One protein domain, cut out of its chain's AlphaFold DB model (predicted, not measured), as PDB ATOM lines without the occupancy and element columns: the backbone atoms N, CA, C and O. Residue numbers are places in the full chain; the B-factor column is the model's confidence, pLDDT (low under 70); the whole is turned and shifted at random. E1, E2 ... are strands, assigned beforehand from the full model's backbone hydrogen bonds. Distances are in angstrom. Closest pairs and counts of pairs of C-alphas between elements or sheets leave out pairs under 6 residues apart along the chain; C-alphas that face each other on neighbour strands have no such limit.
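This is residues 21 to 182 of the 184 residues of an uncharacterized protein of Chloroflexia bacterium (UniProt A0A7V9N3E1). Two strongly twisted sheets lie partly face to face as an elongated sandwich, the strands of one crossing those of the other at 45 degrees. One sheet is built round the long antiparallel strands E4, E8 and E9, with E1 beside E9 and with E5 and E6 one after the other along the far side of E4; the other sheet is E7, E3, E2, E10 and E11 side by side, and E9 runs on into E10 from sheet to sheet. The printed part has 162 residues with eleven named strands, E1 to E11 in order along the chain, and no named helix, and its class is all strand. The first sheet is branched and antiparallel in its pairs; the second, in the order E7, E3, E2, E10, E11, is mixed. The whole is compact, with a radius of gyration of the C-alphas of 17.6 A, and spans 60 by 34 by 24 A.

E1, residues 21 to 26, is an edge strand and the antiparallel neighbour of E9, residues 150 to 158, with N 25 and O 153 at 2.9 A. On the other side of E9 is E8, residues 132 to 142; they form a hairpin, with N 139 and O 154 at 2.8 A. E8 is also antiparallel to E4, residues 77 to 90, with N 85 and O 136 at 2.8 A. On the side of E4 away from E8 are two edge strands. E5, residues 95 to 101, forms a hairpin with E4, with N 88 and O 97 at 2.8 A, while E6, residues 105 to 110, pairs with residues 77 to 82 of E4, with N 80 and O 107 at 2.8 A. In the second sheet E2, residues 42 to 47, and E3, residues 56 to 61, form a hairpin, with N 45 and O 58 at 2.8 A. The edge strand E7, residues 122 to 127, is antiparallel to E3, with N 59 and O 124 at 2.8 A. E10, residues 161 to 167, is parallel to E2, with N 44 and O 162 at 2.8 A. It forms a hairpin with the edge strand E11, residues 170 to 177, with N 163 and O 175 at 2.8 A. E9 runs on into E10 at 53 degrees, and they meet only through their link. Between the sheets, the closest C-alphas of E3 and E4 are those of Val 61 and Ala 84, 7.1 A apart. E3 and E8 are near each other, with 7 pairs of C-alphas within 10 A. E1 and E11 are apart, as are E6 and E10.

E1 begins at C-alpha 21, at (183.639, 164.892, 205.506). E4 is the longest strand, with 14 residues and 42.1 A from C-alpha 77, at (197.249, 176.043, 221.894), to C-alpha 90. E8 measures 33.1 A, E9 23.0 A and E11 20.4 A from first to last C-alpha. E11 ends at C-alpha 177, at (191.233, 159.146, 190.132). Residues 31 to 32 make a short antiparallel pairing with residues 65 to 66.

The two C-alphas farthest apart are those of Arg 51 and Ala 73, at 61.8 A. The printed part has no cut. The links E1 to E2, E3 to E4 and E6 to E7 are long, and the chain changes sheet at each of them. The mean pLDDT of the printed part is 88.8; it is under 70 at residue 37, residues 119 to 120, residue 129 and residues 173 to 174.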
ATOM      1  N   GLU A  21     183.827 165.111 204.074       88.81
ATOM      2  CA  GLU A  21     183.639 164.892 205.506       88.81
ATOM      3  C   GLU A  21     182.667 163.724 205.730       88.81
ATOM      4  O   GLU A  21     181.494 163.772 205.359       88.81
ATOM      5  N   LEU A  22     183.168 162.657 206.346       90.38
ATOM      6  CA  LEU A  22     182.406 161.465 206.714       90.38
ATOM      7  C   LEU A  22     181.673 161.638 208.047       90.38
ATOM      8  O   LEU A  22     180.698 160.938 208.316       90.38
ATOM      9  N   GLY A  23     182.151 162.546 208.896       92.69
ATOM     10  CA  GLY A  23     181.491 162.883 210.148       92.69
ATOM     11  C   GLY A  23     182.377 163.652 211.116       92.69
ATOM     12  O   GLY A  23     183.604 163.690 210.985       92.69
ATOM     13  N   ARG A  24     181.726 164.225 212.128       95.50
ATOM     14  CA  ARG A  24     182.348 165.037 213.172       95.50
ATOM     15  C   ARG A  24     181.667 164.817 214.509       95.50
ATOM     16  O   ARG A  24     180.449 164.673 214.580       95.50
ATOM     17  N   GLU A  25     182.464 164.820 215.565       96.19
ATOM     18  CA  GLU A  25     182.019 164.647 216.941       96.19
ATOM     19  C   GLU A  25     182.800 165.594 217.859       96.19
ATOM     20  O   GLU A  25     183.995 165.813 217.662       96.19
ATOM     21  N   GLY A  26     182.135 166.141 218.877       95.31
ATOM     22  CA  GLY A  26     182.774 167.010 219.863       95.31
ATOM     23  C   GLY A  26     183.179 168.381 219.314       95.31
ATOM     24  O   GLY A  26     182.595 168.889 218.355       95.31
ATOM     25  N   LEU A  27     184.151 169.011 219.972       93.12
ATOM     26  CA  LEU A  27     184.588 170.374 219.671       93.12
ATOM     27  C   LEU A  27     185.895 170.339 218.877       93.12
ATOM     28  O   LEU A  27     186.915 169.859 219.364       93.12
ATOM     29  N   THR A  28     185.868 170.872 217.659       95.62
ATOM     30  CA  THR A  28     187.005 170.868 216.728       95.62
ATOM     31  C   THR A  28     187.473 172.288 216.434       95.62
ATOM     32  O   THR A  28     186.651 173.198 216.325       95.62
ATOM     33  N   GLY A  29     188.777 172.476 216.238       95.19
ATOM     34  CA  GLY A  29     189.317 173.679 215.602       95.19
ATOM     35  C   GLY A  29     189.040 173.709 214.096       95.19
ATOM     36  O   GLY A  29     188.432 172.788 213.540       95.19
ATOM     37  N   ARG A  30     189.510 174.759 213.412       94.88
ATOM     38  CA  ARG A  30     189.510 174.792 211.938       94.88
ATOM     39  C   ARG A  30     190.371 173.648 211.402       94.88
ATOM     40  O   ARG A  30     191.390 173.300 211.995       94.88
ATOM     41  N   HIS A  31     189.960 173.058 210.290       93.81
ATOM     42  CA  HIS A  31     190.694 171.969 209.659       93.81
ATOM     43  C   HIS A  31     190.291 171.803 208.205       93.81
ATOM     44  O   HIS A  31     189.241 172.294 207.786       93.81
ATOM     45  N   ARG A  32     191.146 171.121 207.446       89.81
ATOM     46  CA  ARG A  32     190.878 170.734 206.065       89.81
ATOM     47  C   ARG A  32     191.810 169.606 205.640       89.81
ATOM     48  O   ARG A  32     192.973 169.581 206.057       89.81
ATOM     49  N   LEU A  33     191.346 168.732 204.754       87.69
ATOM     50  CA  LEU A  33     192.237 167.888 203.971       87.69
ATOM     51  C   LEU A  33     192.636 168.624 202.680       87.69
ATOM     52  O   LEU A  33     191.795 169.164 201.959       87.69
ATOM     53  N   ALA A  34     193.929 168.674 202.369       76.50
ATOM     54  CA  ALA A  34     194.380 169.194 201.080       76.50
ATOM     55  C   ALA A  34     194.131 168.130 199.995       76.50
ATOM     56  O   ALA A  34     195.033 167.351 199.716       76.50
ATOM     57  N   ASP A  35     192.903 168.056 199.459       73.56
ATOM     58  CA  ASP A  35     192.482 167.037 198.481       73.56
ATOM     59  C   ASP A  35     191.847 167.608 197.197       73.56
ATOM     60  O   ASP A  35     190.752 167.245 196.779       73.56
ATOM     61  N   MET A  36     192.549 168.537 196.546       71.56
ATOM     62  CA  MET A  36     192.128 169.155 195.283       71.56
ATOM     63  C   MET A  36     192.836 168.528 194.073       71.56
ATOM     64  O   MET A  36     193.858 167.862 194.209       71.56
ATOM     65  N   TYR A  37     192.337 168.776 192.858       68.94
ATOM     66  CA  TYR A  37     192.951 168.257 191.623       68.94
ATOM     67  C   TYR A  37     194.438 168.641 191.479       68.94
ATOM     68  O   TYR A  37     195.251 167.840 191.027       68.94
ATOM     69  N   ASP A  38     194.785 169.870 191.854       70.50
ATOM     70  CA  ASP A  38     196.134 170.442 191.825       70.50
ATOM     71  C   ASP A  38     196.959 170.141 193.090       70.50
ATOM     72  O   ASP A  38     198.177 170.318 193.092       70.50
ATOM     73  N   SER A  39     196.314 169.656 194.152       73.75
ATOM     74  CA  SER A  39     196.941 169.290 195.423       73.75
ATOM     75  C   SER A  39     196.198 168.096 196.036       73.75
ATOM     76  O   SER A  39     195.367 168.288 196.924       73.75
ATOM     77  N   PRO A  40     196.417 166.876 195.510       81.19
ATOM     78  CA  PRO A  40     195.670 165.695 195.926       81.19
ATOM     79  C   PRO A  40     196.066 165.265 197.339       81.19
ATOM     80  O   PRO A  40     197.241 165.329 197.716       81.19
ATOM     81  N   GLY A  41     195.097 164.757 198.098       85.31
ATOM     82  CA  GLY A  41     195.291 164.326 199.482       85.31
ATOM     83  C   GLY A  41     196.107 163.046 199.572       85.31
ATOM     84  O   GLY A  41     196.762 162.793 200.586       85.31
ATOM     85  N   ALA A  42     196.128 162.262 198.491       90.31
ATOM     86  CA  ALA A  42     196.978 161.094 198.370       90.31
ATOM     87  C   ALA A  42     197.584 160.918 196.970       90.31
ATOM     88  O   ALA A  42     197.034 161.315 195.944       90.31
ATOM     89  N   VAL A  43     198.736 160.252 196.937       91.06
ATOM     90  CA  VAL A  43     199.444 159.853 195.719       91.06
ATOM     91  C   VAL A  43     199.608 158.339 195.712       91.06
ATOM     92  O   VAL A  43     200.122 157.760 196.667       91.06
ATOM     93  N   CYS A  44     199.189 157.712 194.621       89.81
ATOM     94  CA  CYS A  44     199.457 156.321 194.300       89.81
ATOM     95  C   CYS A  44     200.688 156.225 193.413       89.81
ATOM     96  O   CYS A  44     200.686 156.768 192.312       89.81
ATOM     97  N   ASP A  45     201.698 155.491 193.845       90.00
ATOM     98  CA  ASP A  45     202.863 155.164 193.037       90.00
ATOM     99  C   ASP A  45     202.826 153.676 192.698       90.00
ATOM    100  O   ASP A  45     202.920 152.830 193.585       90.00
ATOM    101  N   ILE A  46     202.603 153.351 191.430       88.19
ATOM    102  CA  ILE A  46     202.429 151.983 190.955       88.19
ATOM    103  C   ILE A  46     203.614 151.651 190.065       88.19
ATOM    104  O   ILE A  46     203.739 152.177 188.961       88.19
ATOM    105  N   VAL A  47     204.467 150.752 190.536       88.06
ATOM    106  CA  VAL A  47     205.591 150.227 189.768       88.06
ATOM    107  C   VAL A  47     205.140 148.917 189.142       88.06
ATOM    108  O   VAL A  47     204.777 147.980 189.853       88.06
ATOM    109  N   LEU A  48     205.113 148.852 187.812       85.00
ATOM    110  CA  LEU A  48     204.808 147.623 187.085       85.00
ATOM    111  C   LEU A  48     206.002 146.662 187.135       85.00
ATOM    112  O   LEU A  48     207.146 147.125 187.157       85.00
ATOM    113  N   PRO A  49     205.764 145.338 187.098       84.38
ATOM    114  CA  PRO A  49     206.841 144.368 187.022       84.38
ATOM    115  C   PRO A  49     207.675 144.625 185.765       84.38
ATOM    116  O   PRO A  49     207.134 144.801 184.671       84.38
ATOM    117  N   GLY A  50     208.987 144.665 185.943       77.56
ATOM    118  CA  GLY A  50     209.960 144.970 184.900       77.56
ATOM    119  C   GLY A  50     211.239 144.182 185.132       77.56
ATOM    120  O   GLY A  50     211.254 143.238 185.924       77.56
ATOM    121  N   ARG A  51     212.333 144.565 184.469       74.44
ATOM    122  CA  ARG A  51     213.620 143.864 184.663       74.44
ATOM    123  C   ARG A  51     214.153 143.974 186.095       74.44
ATOM    124  O   ARG A  51     214.717 143.004 186.593       74.44
ATOM    125  N   ASP A  52     213.903 145.109 186.748       73.31
ATOM    126  CA  ASP A  52     214.467 145.452 188.061       73.31
ATOM    127  C   ASP A  52     213.406 145.610 189.172       73.31
ATOM    128  O   ASP A  52     213.724 146.050 190.276       73.31
ATOM    129  N   SER A  53     212.136 145.272 188.914       74.19
ATOM    130  CA  SER A  53     211.047 145.391 189.898       74.19
ATOM    131  C   SER A  53     210.099 144.198 189.854       74.19
ATOM    132  O   SER A  53     209.702 143.741 188.782       74.19
ATOM    133  N   LEU A  54     209.684 143.734 191.035       78.75
ATOM    134  CA  LEU A  54     208.688 142.669 191.212       78.75
ATOM    135  C   LEU A  54     207.239 143.182 191.166       78.75
ATOM    136  O   LEU A  54     206.303 142.398 191.320       78.75
ATOM    137  N   GLY A  55     207.050 144.480 190.933       82.56
ATOM    138  CA  GLY A  55     205.754 145.132 190.962       82.56
ATOM    139  C   GLY A  55     205.346 145.544 192.374       82.56
ATOM    140  O   GLY A  55     205.210 144.717 193.278       82.56
ATOM    141  N   GLU A  56     205.083 146.833 192.562       86.38
ATOM    142  CA  GLU A  56     204.799 147.418 193.873       86.38
ATOM    143  C   GLU A  56     203.747 148.520 193.758       86.38
ATOM    144  O   GLU A  56     203.587 149.158 192.717       86.38
ATOM    145  N   THR A  57     203.002 148.757 194.833       88.06
ATOM    146  CA  THR A  57     202.112 149.914 194.944       88.06
ATOM    147  C   THR A  57     202.368 150.627 196.254       88.06
ATOM    148  O   THR A  57     202.367 150.010 197.316       88.06
ATOM    149  N   TRP A  58     202.539 151.939 196.184       90.19
ATOM    150  CA  TRP A  58     202.727 152.804 197.332       90.19
ATOM    151  C   TRP A  58     201.595 153.820 197.395       90.19
ATOM    152  O   TRP A  58     201.233 154.425 196.391       90.19
ATOM    153  N   LEU A  59     201.039 154.018 198.584       91.69
ATOM    154  CA  LEU A  59     200.090 155.083 198.874       91.69
ATOM    155  C   LEU A  59     200.757 156.076 199.812       91.69
ATOM    156  O   LEU A  59     201.054 155.734 200.954       91.69
ATOM    157  N   ARG A  60     200.981 157.299 199.336       92.50
ATOM    158  CA  ARG A  60     201.418 158.421 200.166       92.50
ATOM    159  C   ARG A  60     200.218 159.296 200.490       92.50
ATOM    160  O   ARG A  60     199.580 159.785 199.568       92.50
ATOM    161  N   VAL A  61     199.932 159.511 201.768       92.38
ATOM    162  CA  VAL A  61     198.837 160.369 202.246       92.38
ATOM    163  C   VAL A  61     199.434 161.624 202.864       92.38
ATOM    164  O   VAL A  61     200.270 161.526 203.764       92.38
ATOM    165  N   ASN A  62     199.025 162.791 202.376       90.88
ATOM    166  CA  ASN A  62     199.500 164.070 202.888       90.88
ATOM    167  C   ASN A  62     198.880 164.361 204.266       90.88
ATOM    168  O   ASN A  62     197.722 163.999 204.502       90.88
ATOM    169  N   PRO A  63     199.624 165.011 205.178       91.81
ATOM    170  CA  PRO A  63     199.069 165.405 206.461       91.81
ATOM    171  C   PRO A  63     197.958 166.451 206.270       91.81
ATOM    172  O   PRO A  63     198.044 167.285 205.362       91.81
ATOM    173  N   PRO A  64     196.916 166.439 207.117       92.31
ATOM    174  CA  PRO A  64     195.871 167.446 207.069       92.31
ATOM    175  C   PRO A  64     196.343 168.774 207.659       92.31
ATOM    176  O   PRO A  64     197.283 168.836 208.451       92.31
ATOM    177  N   ILE A  65     195.620 169.836 207.318       91.94
ATOM    178  CA  ILE A  65     195.782 171.152 207.933       91.94
ATOM    179  C   ILE A  65     194.869 171.190 209.155       91.94
ATOM    180  O   ILE A  65     193.655 171.027 209.022       91.94
ATOM    181  N   MET A  66     195.437 171.411 210.341       95.00
ATOM    182  CA  MET A  66     194.689 171.443 211.602       95.00
ATOM    183  C   MET A  66     195.078 172.653 212.452       95.00
ATOM    184  O   MET A  66     196.260 172.966 212.582       95.00
ATOM    185  N   PHE A  67     194.082 173.295 213.057       96.88
ATOM    186  CA  PHE A  67     194.226 174.386 214.025       96.88
ATOM    187  C   PHE A  67     193.722 173.941 215.401       96.88
ATOM    188  O   PHE A  67     192.879 173.041 215.492       96.88
ATOM    189  N   ALA A  68     194.174 174.594 216.469       96.75
ATOM    190  CA  ALA A  68     193.542 174.479 217.778       96.75
ATOM    191  C   ALA A  68     192.115 175.043 217.768       96.75
ATOM    192  O   ALA A  68     191.661 175.686 216.816       96.75
ATOM    193  N   ARG A  69     191.382 174.773 218.847       95.31
ATOM    194  CA  ARG A  69     190.107 175.424 219.120       95.31
ATOM    195  C   ARG A  69     190.367 176.833 219.644       95.31
ATOM    196  O   ARG A  69     191.112 176.986 220.604       95.31
ATOM    197  N   ASP A  70     189.654 177.798 219.084       95.00
ATOM    198  CA  ASP A  70     189.511 179.144 219.642       95.00
ATOM    199  C   ASP A  70     188.577 179.058 220.866       95.00
ATOM    200  O   ASP A  70     187.395 178.707 220.739       95.00
ATOM    201  N   ARG A  71     189.128 179.223 222.076       92.25
ATOM    202  CA  ARG A  71     188.398 179.085 223.356       92.25
ATOM    203  C   ARG A  71     188.388 180.383 224.149       92.25
ATOM    204  O   ARG A  71     187.530 180.559 225.017       92.25
ATOM    205  N   THR A  72     189.365 181.246 223.915       93.50
ATOM    206  CA  THR A  72     189.636 182.450 224.685       93.50
ATOM    207  C   THR A  72     189.998 183.604 223.754       93.50
ATOM    208  O   THR A  72     190.247 183.424 222.576       93.50
ATOM    209  N   ALA A  73     190.050 184.825 224.288       92.56
ATOM    210  CA  ALA A  73     190.527 185.980 223.520       92.56
ATOM    211  C   ALA A  73     192.063 186.017 223.355       92.56
ATOM    212  O   ALA A  73     192.586 186.932 222.720       92.56
ATOM    213  N   ALA A  74     192.782 185.093 223.996       94.38
ATOM    214  CA  ALA A  74     194.225 184.938 223.873       94.38
ATOM    215  C   ALA A  74     194.539 183.791 222.904       94.38
ATOM    216  O   ALA A  74     193.664 182.995 222.592       94.38
ATOM    217  N   LEU A  75     195.801 183.701 222.474       95.44
ATOM    218  CA  LEU A  75     196.285 182.592 221.657       95.44
ATOM    219  C   LEU A  75     196.030 181.256 222.368       95.44
ATOM    220  O   LEU A  75     196.545 181.029 223.467       95.44
ATOM    221  N   ASP A  76     195.261 180.380 221.730       95.31
ATOM    222  CA  ASP A  76     194.944 179.060 222.251       95.31
ATOM    223  C   ASP A  76     195.798 177.997 221.568       95.31
ATOM    224  O   ASP A  76     195.754 177.819 220.354       95.31
ATOM    225  N   GLU A  77     196.521 177.217 222.369       95.75
ATOM    226  CA  GLU A  77     197.249 176.043 221.894       95.75
ATOM    227  C   GLU A  77     196.605 174.758 222.411       95.75
ATOM    228  O   GLU A  77     196.055 174.691 223.522       95.75
ATOM    229  N   GLN A  78     196.677 173.701 221.606       95.56
ATOM    230  CA  GLN A  78     196.335 172.363 222.073       95.56
ATOM    231  C   GLN A  78     197.023 171.266 221.262       95.56
ATOM    232  O   GLN A  78     197.362 171.469 220.091       95.56
ATOM    233  N   PRO A  79     197.172 170.064 221.846       96.44
ATOM    234  CA  PRO A  79     197.591 168.909 221.084       96.44
ATOM    235  C   PRO A  79     196.500 168.518 220.083       96.44
ATOM    236  O   PRO A  79     195.310 168.425 220.408       96.44
ATOM    237  N   VAL A  80     196.932 168.236 218.865       96.81
ATOM    238  CA  VAL A  80     196.130 167.681 217.782       96.81
ATOM    239  C   VAL A  80     196.807 166.430 217.245       96.81
ATOM    240  O   VAL A  80     197.997 166.196 217.467       96.81
ATOM    241  N   GLY A  81     196.057 165.597 216.538       95.94
ATOM    242  CA  GLY A  81     196.635 164.441 215.879       95.94
ATOM    243  C   GLY A  81     195.828 163.970 214.696       95.94
ATOM    244  O   GLY A  81     194.652 164.296 214.561       95.94
ATOM    245  N   TRP A  82     196.470 163.189 213.842       96.19
ATOM    246  CA  TRP A  82     195.807 162.576 212.708       96.19
ATOM    247  C   TRP A  82     196.329 161.175 212.429       96.19
ATOM    248  O   TRP A  82     197.422 160.778 212.846       96.19
ATOM    249  N   ARG A  83     195.515 160.412 211.704       96.00
ATOM    250  CA  ARG A  83     195.840 159.058 211.275       96.00
ATOM    251  C   ARG A  83     195.171 158.740 209.950       96.00
ATOM    252  O   ARG A  83     193.979 158.991 209.782       96.00
ATOM    253  N   ALA A  84     195.905 158.098 209.051       95.75
ATOM    254  CA  ALA A  84     195.364 157.563 207.809       95.75
ATOM    255  C   ALA A  84     195.038 156.069 207.935       95.75
ATOM    256  O   ALA A  84     195.727 155.301 208.612       95.75
ATOM    257  N   THR A  85     193.984 155.636 207.251       96.12
ATOM    258  CA  THR A  85     193.621 154.225 207.093       96.12
ATOM    259  C   THR A  85     193.404 153.930 205.616       96.12
ATOM    260  O   THR A  85     192.620 154.610 204.963       96.12
ATOM    261  N   VAL A  86     194.077 152.899 205.102       94.56
ATOM    262  CA  VAL A  86     193.849 152.361 203.757       94.56
ATOM    263  C   VAL A  86     192.922 151.165 203.871       94.56
ATOM    264  O   VAL A  86     193.213 150.205 204.595       94.56
ATOM    265  N   SER A  87     191.845 151.198 203.099       94.31
ATOM    266  CA  SER A  87     190.960 150.060 202.892       94.31
ATOM    267  C   SER A  87     191.075 149.555 201.459       94.31
ATOM    268  O   SER A  87     191.195 150.350 200.533       94.31
ATOM    269  N   ALA A  88     191.019 148.240 201.277       92.94
ATOM    270  CA  ALA A  88     190.924 147.589 199.978       92.94
ATOM    271  C   ALA A  88     189.513 147.024 199.783       92.94
ATOM    272  O   ALA A  88     188.938 146.434 200.704       92.94
ATOM    273  N   LEU A  89     188.959 147.205 198.587       92.38
ATOM    274  CA  LEU A  89     187.693 146.614 198.182       92.38
ATOM    275  C   LEU A  89     187.899 145.132 197.870       92.38
ATOM    276  O   LEU A  89     188.697 144.775 197.004       92.38
ATOM    277  N   ASN A  90     187.144 144.270 198.541       90.31
ATOM    278  CA  ASN A  90     186.974 142.895 198.104       90.31
ATOM    279  C   ASN A  90     185.937 142.882 196.967       90.31
ATOM    280  O   ASN A  90     184.754 143.108 197.215       90.31
ATOM    281  N   GLU A  91     186.380 142.645 195.729       87.75
ATOM    282  CA  GLU A  91     185.508 142.711 194.543       87.75
ATOM    283  C   GLU A  91     184.414 141.621 194.533       87.75
ATOM    284  O   GLU A  91     183.356 141.834 193.950       87.75
ATOM    285  N   GLU A  92     184.612 140.491 195.223       91.25
ATOM    286  CA  GLU A  92     183.627 139.396 195.292       91.25
ATOM    287  C   GLU A  92     182.444 139.721 196.215       91.25
ATOM    288  O   GLU A  92     181.304 139.354 195.941       91.25
ATOM    289  N   THR A  93     182.716 140.406 197.327       93.94
ATOM    290  CA  THR A  93     181.731 140.706 198.383       93.94
ATOM    291  C   THR A  93     181.294 142.168 198.403       93.94
ATOM    292  O   THR A  93     180.417 142.530 199.183       93.94
ATOM    293  N   ALA A  94     181.927 143.017 197.586       91.25
ATOM    294  CA  ALA A  94     181.804 144.475 197.605       91.25
ATOM    295  C   ALA A  94     182.090 145.122 198.980       91.25
ATOM    296  O   ALA A  94     181.711 146.267 199.228       91.25
ATOM    297  N   ALA A  95     182.773 144.410 199.881       93.88
ATOM    298  CA  ALA A  95     183.093 144.893 201.218       93.88
ATOM    299  C   ALA A  95     184.473 145.562 201.260       93.88
ATOM    300  O   ALA A  95     185.465 145.019 200.766       93.88
ATOM    301  N   TRP A  96     184.555 146.716 201.919       92.25
ATOM    302  CA  TRP A  96     185.823 147.377 202.221       92.25
ATOM    303  C   TRP A  96     186.479 146.751 203.450       92.25
ATOM    304  O   TRP A  96     185.840 146.576 204.489       92.25
ATOM    305  N   ARG A  97     187.770 146.425 203.351       94.31
ATOM    306  CA  ARG A  97     188.558 145.881 204.464       94.31
ATOM    307  C   ARG A  97     189.805 146.711 204.684       94.31
ATOM    308  O   ARG A  97     190.527 147.011 203.741       94.31
ATOM    309  N   ILE A  98     190.081 147.033 205.939       94.56
ATOM    310  CA  ILE A  98     191.284 147.772 206.320       94.56
ATOM    311  C   ILE A  98     192.509 146.891 206.066       94.56
ATOM    312  O   ILE A  98     192.588 145.779 206.584       94.56
ATOM    313  N   VAL A  99     193.456 147.404 205.284       93.31
ATOM    314  CA  VAL A  99     194.696 146.697 204.917       93.31
ATOM    315  C   VAL A  99     195.935 147.334 205.534       93.31
ATOM    316  O   VAL A  99     196.895 146.634 205.851       93.31
ATOM    317  N   LYS A 100     195.916 148.652 205.752       94.50
ATOM    318  CA  LYS A 100     196.969 149.393 206.454       94.50
ATOM    319  C   LYS A 100     196.363 150.540 207.248       94.50
ATOM    320  O   LYS A 100     195.320 151.083 206.895       94.50
ATOM    321  N   ARG A 101     197.054 150.928 208.312       96.19
ATOM    322  CA  ARG A 101     196.711 152.067 209.155       96.19
ATOM    323  C   ARG A 101     198.005 152.684 209.667       96.19
ATOM    324  O   ARG A 101     198.896 151.933 210.064       96.19
ATOM    325  N   SER A 102     198.110 154.007 209.632       95.12
ATOM    326  CA  SER A 102     199.263 154.713 210.186       95.12
ATOM    327  C   SER A 102     199.228 154.699 211.713       95.12
ATOM    328  O   SER A 102     198.181 154.483 212.338       95.12
ATOM    329  N   GLU A 103     200.367 154.981 212.333       94.69
ATOM    330  CA  GLU A 103     200.360 155.438 213.719       94.69
ATOM    331  C   GLU A 103     199.662 156.804 213.822       94.69
ATOM    332  O   GLU A 103     199.390 157.468 212.815       94.69
ATOM    333  N   MET A 104     199.311 157.193 215.047       94.75
ATOM    334  CA  MET A 104     198.746 158.513 215.314       94.75
ATOM    335  C   MET A 104     199.878 159.537 215.319       94.75
ATOM    336  O   MET A 104     200.641 159.595 216.284       94.75
ATOM    337  N   ALA A 105     199.959 160.357 214.277       94.69
ATOM    338  CA  ALA A 105     200.828 161.522 214.282       94.69
ATOM    339  C   ALA A 105     200.223 162.577 215.214       94.69
ATOM    340  O   ALA A 105     199.010 162.794 215.206       94.69
ATOM    341  N   ARG A 106     201.050 163.214 216.043       94.06
ATOM    342  CA  ARG A 106     200.617 164.238 216.996       94.06
ATOM    343  C   ARG A 106     201.498 165.467 216.873       94.06
ATOM    344  O   ARG A 106     202.698 165.339 216.671       94.06
ATOM    345  N   ALA A 107     200.895 166.630 217.046       94.62
ATOM    346  CA  ALA A 107     201.581 167.910 217.072       94.62
ATOM    347  C   ALA A 107     200.818 168.879 217.980       94.62
ATOM    348  O   ALA A 107     199.691 168.603 218.393       94.62
ATOM    349  N   VAL A 108     201.430 170.015 218.296       94.44
ATOM    350  CA  VAL A 108     200.716 171.150 218.886       94.44
ATOM    351  C   VAL A 108     200.280 172.068 217.748       94.44
ATOM    352  O   VAL A 108     201.040 172.311 216.808       94.44
ATOM    353  N   ALA A 109     199.036 172.527 217.805       95.31
ATOM    354  CA  ALA A 109     198.512 173.566 216.930       95.31
ATOM    355  C   ALA A 109     198.130 174.780 217.773       95.31
ATOM    356  O   ALA A 109     197.789 174.610 218.950       95.31
ATOM    357  N   SER A 110     198.117 175.959 217.158       96.31
ATOM    358  CA  SER A 110     197.411 177.122 217.686       96.31
ATOM    359  C   SER A 110     196.143 177.390 216.876       96.31
ATOM    360  O   SER A 110     195.888 176.777 215.832       96.31
ATOM    361  N   ASP A 111     195.281 178.258 217.382       95.62
ATOM    362  CA  ASP A 111     194.045 178.672 216.724       95.62
ATOM    363  C   ASP A 111     194.291 179.682 215.585       95.62
ATOM    364  O   ASP A 111     193.485 179.770 214.645       95.62
ATOM    365  N   ASP A 112     195.446 180.355 215.589       94.88
ATOM    366  CA  ASP A 112     195.894 181.296 214.554       94.88
ATOM    367  C   ASP A 112     196.848 180.694 213.499       94.88
ATOM    368  O   ASP A 112     196.852 181.159 212.354       94.88
ATOM    369  N   LEU A 113     197.581 179.626 213.826       91.19
ATOM    370  CA  LEU A 113     198.583 178.991 212.973       91.19
ATOM    371  C   LEU A 113     198.300 177.495 212.828       91.19
ATOM    372  O   LEU A 113     198.231 176.734 213.795       91.19
ATOM    373  N   ALA A 114     198.181 177.064 211.573       86.69
ATOM    374  CA  ALA A 114     198.029 175.655 211.256       86.69
ATOM    375  C   ALA A 114     199.260 174.862 211.700       86.69
ATOM    376  O   ALA A 114     200.399 175.293 211.508       86.69
ATOM    377  N   THR A 115     199.022 173.660 212.212       85.81
ATOM    378  CA  THR A 115     200.101 172.713 212.452       85.81
ATOM    379  C   THR A 115     200.636 172.167 211.130       85.81
ATOM    380  O   THR A 115     199.883 171.891 210.192       85.81
ATOM    381  N   TYR A 116     201.949 171.971 211.086       74.75
ATOM    382  CA  TYR A 116     202.633 171.239 210.034       74.75
ATOM    383  C   TYR A 116     203.172 169.981 210.705       74.75
ATOM    384  O   TYR A 116     204.114 170.067 211.483       74.75
ATOM    385  N   PHE A 117     202.539 168.829 210.471       83.12
ATOM    386  CA  PHE A 117     202.989 167.531 210.994       83.12
ATOM    387  C   PHE A 117     204.307 167.117 210.318       83.12
ATOM    388  O   PHE A 117     204.295 166.283 209.420       83.12
ATOM    389  N   ASP A 118     205.401 167.803 210.659       74.50
ATOM    390  CA  ASP A 118     206.777 167.686 210.144       74.50
ATOM    391  C   ASP A 118     206.933 167.656 208.607       74.50
ATOM    392  O   ASP A 118     208.015 167.421 208.079       74.50
ATOM    393  N   GLY A 119     205.860 167.922 207.857       66.44
ATOM    394  CA  GLY A 119     205.826 167.891 206.394       66.44
ATOM    395  C   GLY A 119     205.887 166.487 205.776       66.44
ATOM    396  O   GLY A 119     205.609 166.347 204.584       66.44
ATOM    397  N   GLU A 120     206.196 165.446 206.551       68.69
ATOM    398  CA  GLU A 120     206.262 164.075 206.053       68.69
ATOM    399  C   GLU A 120     204.875 163.420 206.071       68.69
ATOM    400  O   GLU A 120     204.293 163.113 207.112       68.69
ATOM    401  N   GLY A 121     204.317 163.209 204.876       80.31
ATOM    402  CA  GLY A 121     203.131 162.376 204.701       80.31
ATOM    403  C   GLY A 121     203.386 160.920 205.088       80.31
ATOM    404  O   GLY A 121     204.520 160.456 205.180       80.31
ATOM    405  N   TRP A 122     202.314 160.156 205.272       90.44
ATOM    406  CA  TRP A 122     202.426 158.739 205.597       90.44
ATOM    407  C   TRP A 122     202.515 157.885 204.331       90.44
ATOM    408  O   TRP A 122     201.691 158.030 203.429       90.44
ATOM    409  N   LEU A 123     203.486 156.968 204.282       90.25
ATOM    410  CA  LEU A 123     203.706 156.046 203.167       90.25
ATOM    411  C   LEU A 123     203.279 154.616 203.534       90.25
ATOM    412  O   LEU A 123     203.761 154.036 204.507       90.25
ATOM    413  N   ALA A 124     202.424 154.014 202.711       87.06
ATOM    414  CA  ALA A 124     201.999 152.624 202.827       87.06
ATOM    415  C   ALA A 124     202.382 151.831 201.574       87.06
ATOM    416  O   ALA A 124     201.878 152.110 200.490       87.06
ATOM    417  N   GLY A 125     203.260 150.837 201.728       87.56
ATOM    418  CA  GLY A 125     203.646 149.912 200.660       87.56
ATOM    419  C   GLY A 125     202.786 148.649 200.627       87.56
ATOM    420  O   GLY A 125     202.422 148.097 201.674       87.56
ATOM    421  N   PHE A 126     202.499 148.181 199.416       83.69
ATOM    422  CA  PHE A 126     201.721 146.984 199.117       83.69
ATOM    423  C   PHE A 126     202.389 146.197 197.984       83.69
ATOM    424  O   PHE A 126     202.895 146.807 197.037       83.69
ATOM    425  N   PRO A 127     202.352 144.852 198.023       80.12
ATOM    426  CA  PRO A 127     202.650 144.077 196.828       80.12
ATOM    427  C   PRO A 127     201.640 144.444 195.740       80.12
ATOM    428  O   PRO A 127     200.467 144.702 196.046       80.12
ATOM    429  N   LEU A 128     202.075 144.451 194.477       71.56
ATOM    430  CA  LEU A 128     201.168 144.676 193.357       71.56
ATOM    431  C   LEU A 128     200.075 143.601 193.377       71.56
ATOM    432  O   LEU A 128     200.292 142.437 193.047       71.56
ATOM    433  N   SER A 129     198.888 144.001 193.809       69.56
ATOM    434  CA  SER A 129     197.706 143.155 193.858       69.56
ATOM    435  C   SER A 129     196.556 143.911 193.220       69.56
ATOM    436  O   SER A 129     196.442 145.135 193.348       69.56
ATOM    437  N   ARG A 130     195.711 143.184 192.483       71.19
ATOM    438  CA  ARG A 130     194.484 143.750 191.924       71.19
ATOM    439  C   ARG A 130     193.542 144.059 193.080       71.19
ATOM    440  O   ARG A 130     192.859 143.176 193.584       71.19
ATOM    441  N   ALA A 131     193.541 145.313 193.498       81.25
ATOM    442  CA  ALA A 131     192.615 145.834 194.478       81.25
ATOM    443  C   ALA A 131     192.291 147.290 194.148       81.25
ATOM    444  O   ALA A 131     193.091 148.012 193.549       81.25
ATOM    445  N   THR A 132     191.091 147.698 194.541       89.94
ATOM    446  CA  THR A 132     190.695 149.104 194.559       89.94
ATOM    447  C   THR A 132     190.895 149.606 195.978       89.94
ATOM    448  O   THR A 132     190.360 148.998 196.906       89.94
ATOM    449  N   TYR A 133     191.663 150.677 196.160       90.75
ATOM    450  CA  TYR A 133     191.933 151.232 197.485       90.75
ATOM    451  C   TYR A 133     191.183 152.543 197.719       90.75
ATOM    452  O   TYR A 133     191.003 153.348 196.805       90.75
ATOM    453  N   SER A 134     190.801 152.753 198.976       91.94
ATOM    454  CA  SER A 134     190.245 153.994 199.512       91.94
ATOM    455  C   SER A 134     191.050 154.397 200.746       91.94
ATOM    456  O   SER A 134     191.554 153.537 201.477       91.94
ATOM    457  N   VAL A 135     191.185 155.702 200.969       93.19
ATOM    458  CA  VAL A 135     191.889 156.265 202.119       93.19
ATOM    459  C   VAL A 135     190.909 157.095 202.931       93.19
ATOM    460  O   VAL A 135     190.194 157.927 202.380       93.19
ATOM    461  N   SER A 136     190.912 156.891 204.244       94.25
ATOM    462  CA  SER A 136     190.234 157.769 205.193       94.25
ATOM    463  C   SER A 136     191.239 158.405 206.146       94.25
ATOM    464  O   SER A 136     192.155 157.723 206.619       94.25
ATOM    465  N   VAL A 137     191.028 159.673 206.479       95.50
ATOM    466  CA  VAL A 137     191.829 160.436 207.438       95.50
ATOM    467  C   VAL A 137     190.976 160.751 208.659       95.50
ATOM    468  O   VAL A 137     189.897 161.326 208.546       95.50
ATOM    469  N   GLU A 138     191.458 160.365 209.834       97.00
ATOM    470  CA  GLU A 138     190.893 160.751 211.125       97.00
ATOM    471  C   GLU A 138     191.731 161.888 211.706       97.00
ATOM    472  O   GLU A 138     192.954 161.778 211.763       97.00
ATOM    473  N   MET A 139     191.068 162.950 212.150       96.94
ATOM    474  CA  MET A 139     191.642 164.129 212.792       96.94
ATOM    475  C   MET A 139     191.107 164.228 214.222       96.94
ATOM    476  O   MET A 139     189.908 164.057 214.444       96.94
ATOM    477  N   LEU A 140     191.979 164.493 215.191       97.62
ATOM    478  CA  LEU A 140     191.675 164.500 216.621       97.62
ATOM    479  C   LEU A 140     192.170 165.778 217.297       97.62
ATOM    480  O   LEU A 140     193.290 166.232 217.065       97.62
ATOM    481  N   TRP A 141     191.345 166.291 218.203       97.88
ATOM    482  CA  TRP A 141     191.641 167.403 219.100       97.88
ATOM    483  C   TRP A 141     191.689 166.873 220.525       97.88
ATOM    484  O   TRP A 141     190.721 166.264 220.983       97.88
ATOM    485  N   PHE A 142     192.807 167.088 221.217       97.56
ATOM    486  CA  PHE A 142     192.998 166.628 222.591       97.56
ATOM    487  C   PHE A 142     192.870 167.781 223.588       97.56
ATOM    488  O   PHE A 142     193.172 168.931 223.262       97.56
ATOM    489  N   ASP A 143     192.459 167.450 224.811       95.81
ATOM    490  CA  ASP A 143     192.425 168.386 225.935       95.81
ATOM    491  C   ASP A 143     193.868 168.827 226.276       95.81
ATOM    492  O   ASP A 143     194.747 167.976 226.440       95.81
ATOM    493  N   PRO A 144     194.160 170.137 226.387       94.00
ATOM    494  CA  PRO A 144     195.505 170.622 226.702       94.00
ATOM    495  C   PRO A 144     195.970 170.257 228.121       94.00
ATOM    496  O   PRO A 144     197.170 170.190 228.374       94.00
ATOM    497  N   ARG A 145     195.039 170.035 229.058       94.75
ATOM    498  CA  ARG A 145     195.320 169.632 230.445       94.75
ATOM    499  C   ARG A 145     195.427 168.119 230.573       94.75
ATOM    500  O   ARG A 145     196.168 167.627 231.418       94.75
ATOM    501  N   GLU A 146     194.710 167.393 229.721       95.31
ATOM    502  CA  GLU A 146     194.705 165.933 229.666       95.31
ATOM    503  C   GLU A 146     194.984 165.443 228.230       95.31
ATOM    504  O   GLU A 146     194.062 164.997 227.551       95.31
ATOM    505  N   PRO A 147     196.246 165.433 227.744       89.69
ATOM    506  CA  PRO A 147     196.576 165.182 226.326       89.69
ATOM    507  C   PRO A 147     196.195 163.801 225.755       89.69
ATOM    508  O   PRO A 147     196.457 163.505 224.588       89.69
ATOM    509  N   GLN A 148     195.631 162.912 226.575       92.75
ATOM    510  CA  GLN A 148     195.077 161.623 226.145       92.75
ATOM    511  C   GLN A 148     193.557 161.655 225.959       92.75
ATOM    512  O   GLN A 148     192.995 160.768 225.318       92.75
ATOM    513  N   ARG A 149     192.887 162.673 226.499       96.50
ATOM    514  CA  ARG A 149     191.452 162.869 226.383       96.50
ATOM    515  C   ARG A 149     191.144 163.562 225.061       96.50
ATOM    516  O   ARG A 149     191.609 164.666 224.808       96.50
ATOM    517  N   VAL A 150     190.345 162.903 224.228       97.31
ATOM    518  CA  VAL A 150     189.845 163.472 222.972       97.31
ATOM    519  C   VAL A 150     188.650 164.376 223.276       97.31
ATOM    520  O   VAL A 150     187.696 163.946 223.919       97.31
ATOM    521  N   GLU A 151     188.703 165.620 222.808       96.69
ATOM    522  CA  GLU A 151     187.607 166.594 222.892       96.69
ATOM    523  C   GLU A 151     186.822 166.715 221.583       96.69
ATOM    524  O   GLU A 151     185.650 167.097 221.599       96.69
ATOM    525  N   GLY A 152     187.464 166.406 220.455       97.44
ATOM    526  CA  GLY A 152     186.857 166.492 219.136       97.44
ATOM    527  C   GLY A 152     187.487 165.537 218.136       97.44
ATOM    528  O   GLY A 152     188.666 165.190 218.232       97.44
ATOM    529  N   ARG A 153     186.682 165.127 217.160       97.94
ATOM    530  CA  ARG A 153     187.062 164.249 216.060       97.94
ATOM    531  C   ARG A 153     186.415 164.742 214.771       97.94
ATOM    532  O   ARG A 153     185.237 165.088 214.769       97.94
ATOM    533  N   ALA A 154     187.159 164.689 213.676       97.06
ATOM    534  CA  ALA A 154     186.625 164.798 212.324       97.06
ATOM    535  C   ALA A 154     187.184 163.658 211.470       97.06
ATOM    536  O   ALA A 154     188.320 163.223 211.673       97.06
ATOM    537  N   MET A 155     186.388 163.136 210.544       95.94
ATOM    538  CA  MET A 155     186.795 162.042 209.669       95.94
ATOM    539  C   MET A 155     186.475 162.380 208.221       95.94
ATOM    540  O   MET A 155     185.388 162.863 207.928       95.94
ATOM    541  N   TYR A 156     187.420 162.093 207.333       94.00
ATOM    542  CA  TYR A 156     187.376 162.453 205.921       94.00
ATOM    543  C   TYR A 156     187.724 161.262 205.038       94.00
ATOM    544  O   TYR A 156     188.517 160.406 205.436       94.00
ATOM    545  N   ALA A 157     187.151 161.215 203.840       91.75
ATOM    546  CA  ALA A 157     187.604 160.349 202.757       91.75
ATOM    547  C   ALA A 157     188.479 161.144 201.780       91.75
ATOM    548  O   ALA A 157     188.176 162.296 201.480       91.75
ATOM    549  N   VAL A 158     189.533 160.507 201.267       90.19
ATOM    550  CA  VAL A 158     190.300 161.027 200.127       90.19
ATOM    551  C   VAL A 158     189.577 160.616 198.846       90.19
ATOM    552  O   VAL A 158     189.405 159.420 198.599       90.19
ATOM    553  N   GLU A 159     189.169 161.595 198.046       84.25
ATOM    554  CA  GLU A 159     188.478 161.418 196.766       84.25
ATOM    555  C   GLU A 159     189.328 161.845 195.565       84.25
ATOM    556  O   GLU A 159     188.901 161.627 194.435       84.25
ATOM    557  N   HIS A 160     190.515 162.435 195.746       84.25
ATOM    558  CA  HIS A 160     191.428 162.721 194.636       84.25
ATOM    559  C   HIS A 160     192.808 162.094 194.858       84.25
ATOM    560  O   HIS A 160     193.627 162.510 195.673       84.25
ATOM    561  N   PHE A 161     193.098 161.079 194.050       87.19
ATOM    562  CA  PHE A 161     194.384 160.397 194.010       87.19
ATOM    563  C   PHE A 161     195.161 160.836 192.778       87.19
ATOM    564  O   PHE A 161     194.684 160.648 191.658       87.19
ATOM    565  N   ALA A 162     196.389 161.325 192.950       88.12
ATOM    566  CA  ALA A 162     197.342 161.338 191.841       88.12
ATOM    567  C   ALA A 162     197.893 159.926 191.641       88.12
ATOM    568  O   ALA A 162     198.556 159.384 192.517       88.12
ATOM    569  N   THR A 163     197.637 159.331 190.485       87.81
ATOM    570  CA  THR A 163     198.183 158.029 190.100       87.81
ATOM    571  C   THR A 163     199.428 158.242 189.263       87.81
ATOM    572  O   THR A 163     199.348 158.849 188.200       87.81
ATOM    573  N   ILE A 164     200.559 157.731 189.731       89.12
ATOM    574  CA  ILE A 164     201.848 157.703 189.046       89.12
ATOM    575  C   ILE A 164     202.109 156.249 188.673       89.12
ATOM    576  O   ILE A 164     202.103 155.378 189.537       89.12
ATOM    577  N   LEU A 165     202.315 155.987 187.386       88.50
ATOM    578  CA  LEU A 165     202.644 154.659 186.886       88.50
ATOM    579  C   LEU A 165     204.103 154.651 186.442       88.50
ATOM    580  O   LEU A 165     204.511 155.530 185.684       88.50
ATOM    581  N   ARG A 166     204.879 153.665 186.887       88.06
ATOM    582  CA  ARG A 166     206.267 153.476 186.466       88.06
ATOM    583  C   ARG A 166     206.481 152.115 185.832       88.06
ATOM    584  O   ARG A 166     206.001 151.109 186.350       88.06
ATOM    585  N   HIS A 167     207.234 152.082 184.742       86.31
ATOM    586  CA  HIS A 167     207.649 150.855 184.072       86.31
ATOM    587  C   HIS A 167     209.091 151.010 183.595       86.31
ATOM    588  O   HIS A 167     209.414 152.020 182.979       86.31
ATOM    589  N   ASP A 168     209.959 150.057 183.945       85.19
ATOM    590  CA  ASP A 168     211.390 150.080 183.603       85.19
ATOM    591  C   ASP A 168     212.088 151.428 183.912       85.19
ATOM    592  O   ASP A 168     212.930 151.917 183.165       85.19
ATOM    593  N   GLY A 169     211.721 152.051 185.039       80.12
ATOM    594  CA  GLY A 169     212.276 153.334 185.491       80.12
ATOM    595  C   GLY A 169     211.642 154.580 184.860       80.12
ATOM    596  O   GLY A 169     211.884 155.689 185.334       80.12
ATOM    597  N   GLU A 170     210.777 154.427 183.856       84.69
ATOM    598  CA  GLU A 170     210.087 155.538 183.202       84.69
ATOM    599  C   GLU A 170     208.728 155.820 183.845       84.69
ATOM    600  O   GLU A 170     207.977 154.901 184.177       84.69
ATOM    601  N   THR A 171     208.383 157.103 184.010       84.62
ATOM    602  CA  THR A 171     207.051 157.512 184.485       84.62
ATOM    603  C   THR A 171     206.101 157.655 183.304       84.62
ATOM    604  O   THR A 171     206.240 158.556 182.480       84.62
ATOM    605  N   MET A 172     205.092 156.793 183.257       82.00
ATOM    606  CA  MET A 172     203.973 156.903 182.331       82.00
ATOM    607  C   MET A 172     202.976 157.930 182.883       82.00
ATOM    608  O   MET A 172     202.697 157.938 184.083       82.00
ATOM    609  N   HIS A 173     202.468 158.819 182.020       69.56
ATOM    610  CA  HIS A 173     201.658 159.985 182.404       69.56
ATOM    611  C   HIS A 173     200.655 159.702 183.529       69.56
ATOM    612  O   HIS A 173     199.795 158.825 183.409       69.56
ATOM    613  N   GLY A 174     200.758 160.492 184.601       67.81
ATOM    614  CA  GLY A 174     199.887 160.349 185.753       67.81
ATOM    615  C   GLY A 174     198.436 160.725 185.458       67.81
ATOM    616  O   GLY A 174     198.152 161.538 184.576       67.81
ATOM    617  N   ARG A 175     197.504 160.116 186.192       74.06
ATOM    618  CA  ARG A 175     196.057 160.380 186.098       74.06
ATOM    619  C   ARG A 175     195.502 160.715 187.472       74.06
ATOM    620  O   ARG A 175     195.958 160.147 188.458       74.06
ATOM    621  N   THR A 176     194.496 161.577 187.536       74.94
ATOM    622  CA  THR A 176     193.700 161.738 188.755       74.94
ATOM    623  C   THR A 176     192.564 160.716 188.776       74.94
ATOM    624  O   THR A 176     191.962 160.418 187.742       74.94
ATOM    625  N   ALA A 177     192.293 160.133 189.941       80.62
ATOM    626  CA  ALA A 177     191.233 159.146 190.132       80.62
ATOM    627  C   ALA A 177     190.588 159.302 191.510       80.62
ATOM    628  O   ALA A 177     191.239 159.777 192.432       80.62
ATOM    629  N   ALA A 178     189.338 158.855 191.659       79.25
ATOM    630  CA  ALA A 178     188.659 158.845 192.958       79.25
ATOM    631  C   ALA A 178     189.009 157.654 193.849       79.25
ATOM    632  O   ALA A 178     188.692 157.620 195.033       79.25
ATOM    633  N   VAL A 179     189.676 156.666 193.268       84.56
ATOM    634  CA  VAL A 179     190.170 155.480 193.949       84.56
ATOM    635  C   VAL A 179     191.514 155.106 193.361       84.56
ATOM    636  O   VAL A 179     191.766 155.305 192.169       84.56
ATOM    637  N   CYS A 180     192.362 154.508 194.185       86.31
ATOM    638  CA  CYS A 180     193.621 153.971 193.707       86.31
ATOM    639  C   CYS A 180     193.392 152.601 193.067       86.31
ATOM    640  O   CYS A 180     192.918 151.680 193.737       86.31
ATOM    641  N   ARG A 181     193.747 152.447 191.792       84.06
ATOM    642  CA  ARG A 181     193.697 151.161 191.091       84.06
ATOM    643  C   ARG A 181     194.859 151.057 190.113       84.06
ATOM    644  O   ARG A 181     195.153 152.018 189.404       84.06
ATOM    645  N   ALA A 182     195.477 149.881 190.036       73.94
ATOM    646  CA  ALA A 182     196.409 149.588 188.956       73.94
ATOM    647  C   ALA A 182     195.676 149.599 187.598       73.94
ATOM    648  O   ALA A 182     194.546 149.103 187.516       73.94
TER     649      ALA A 182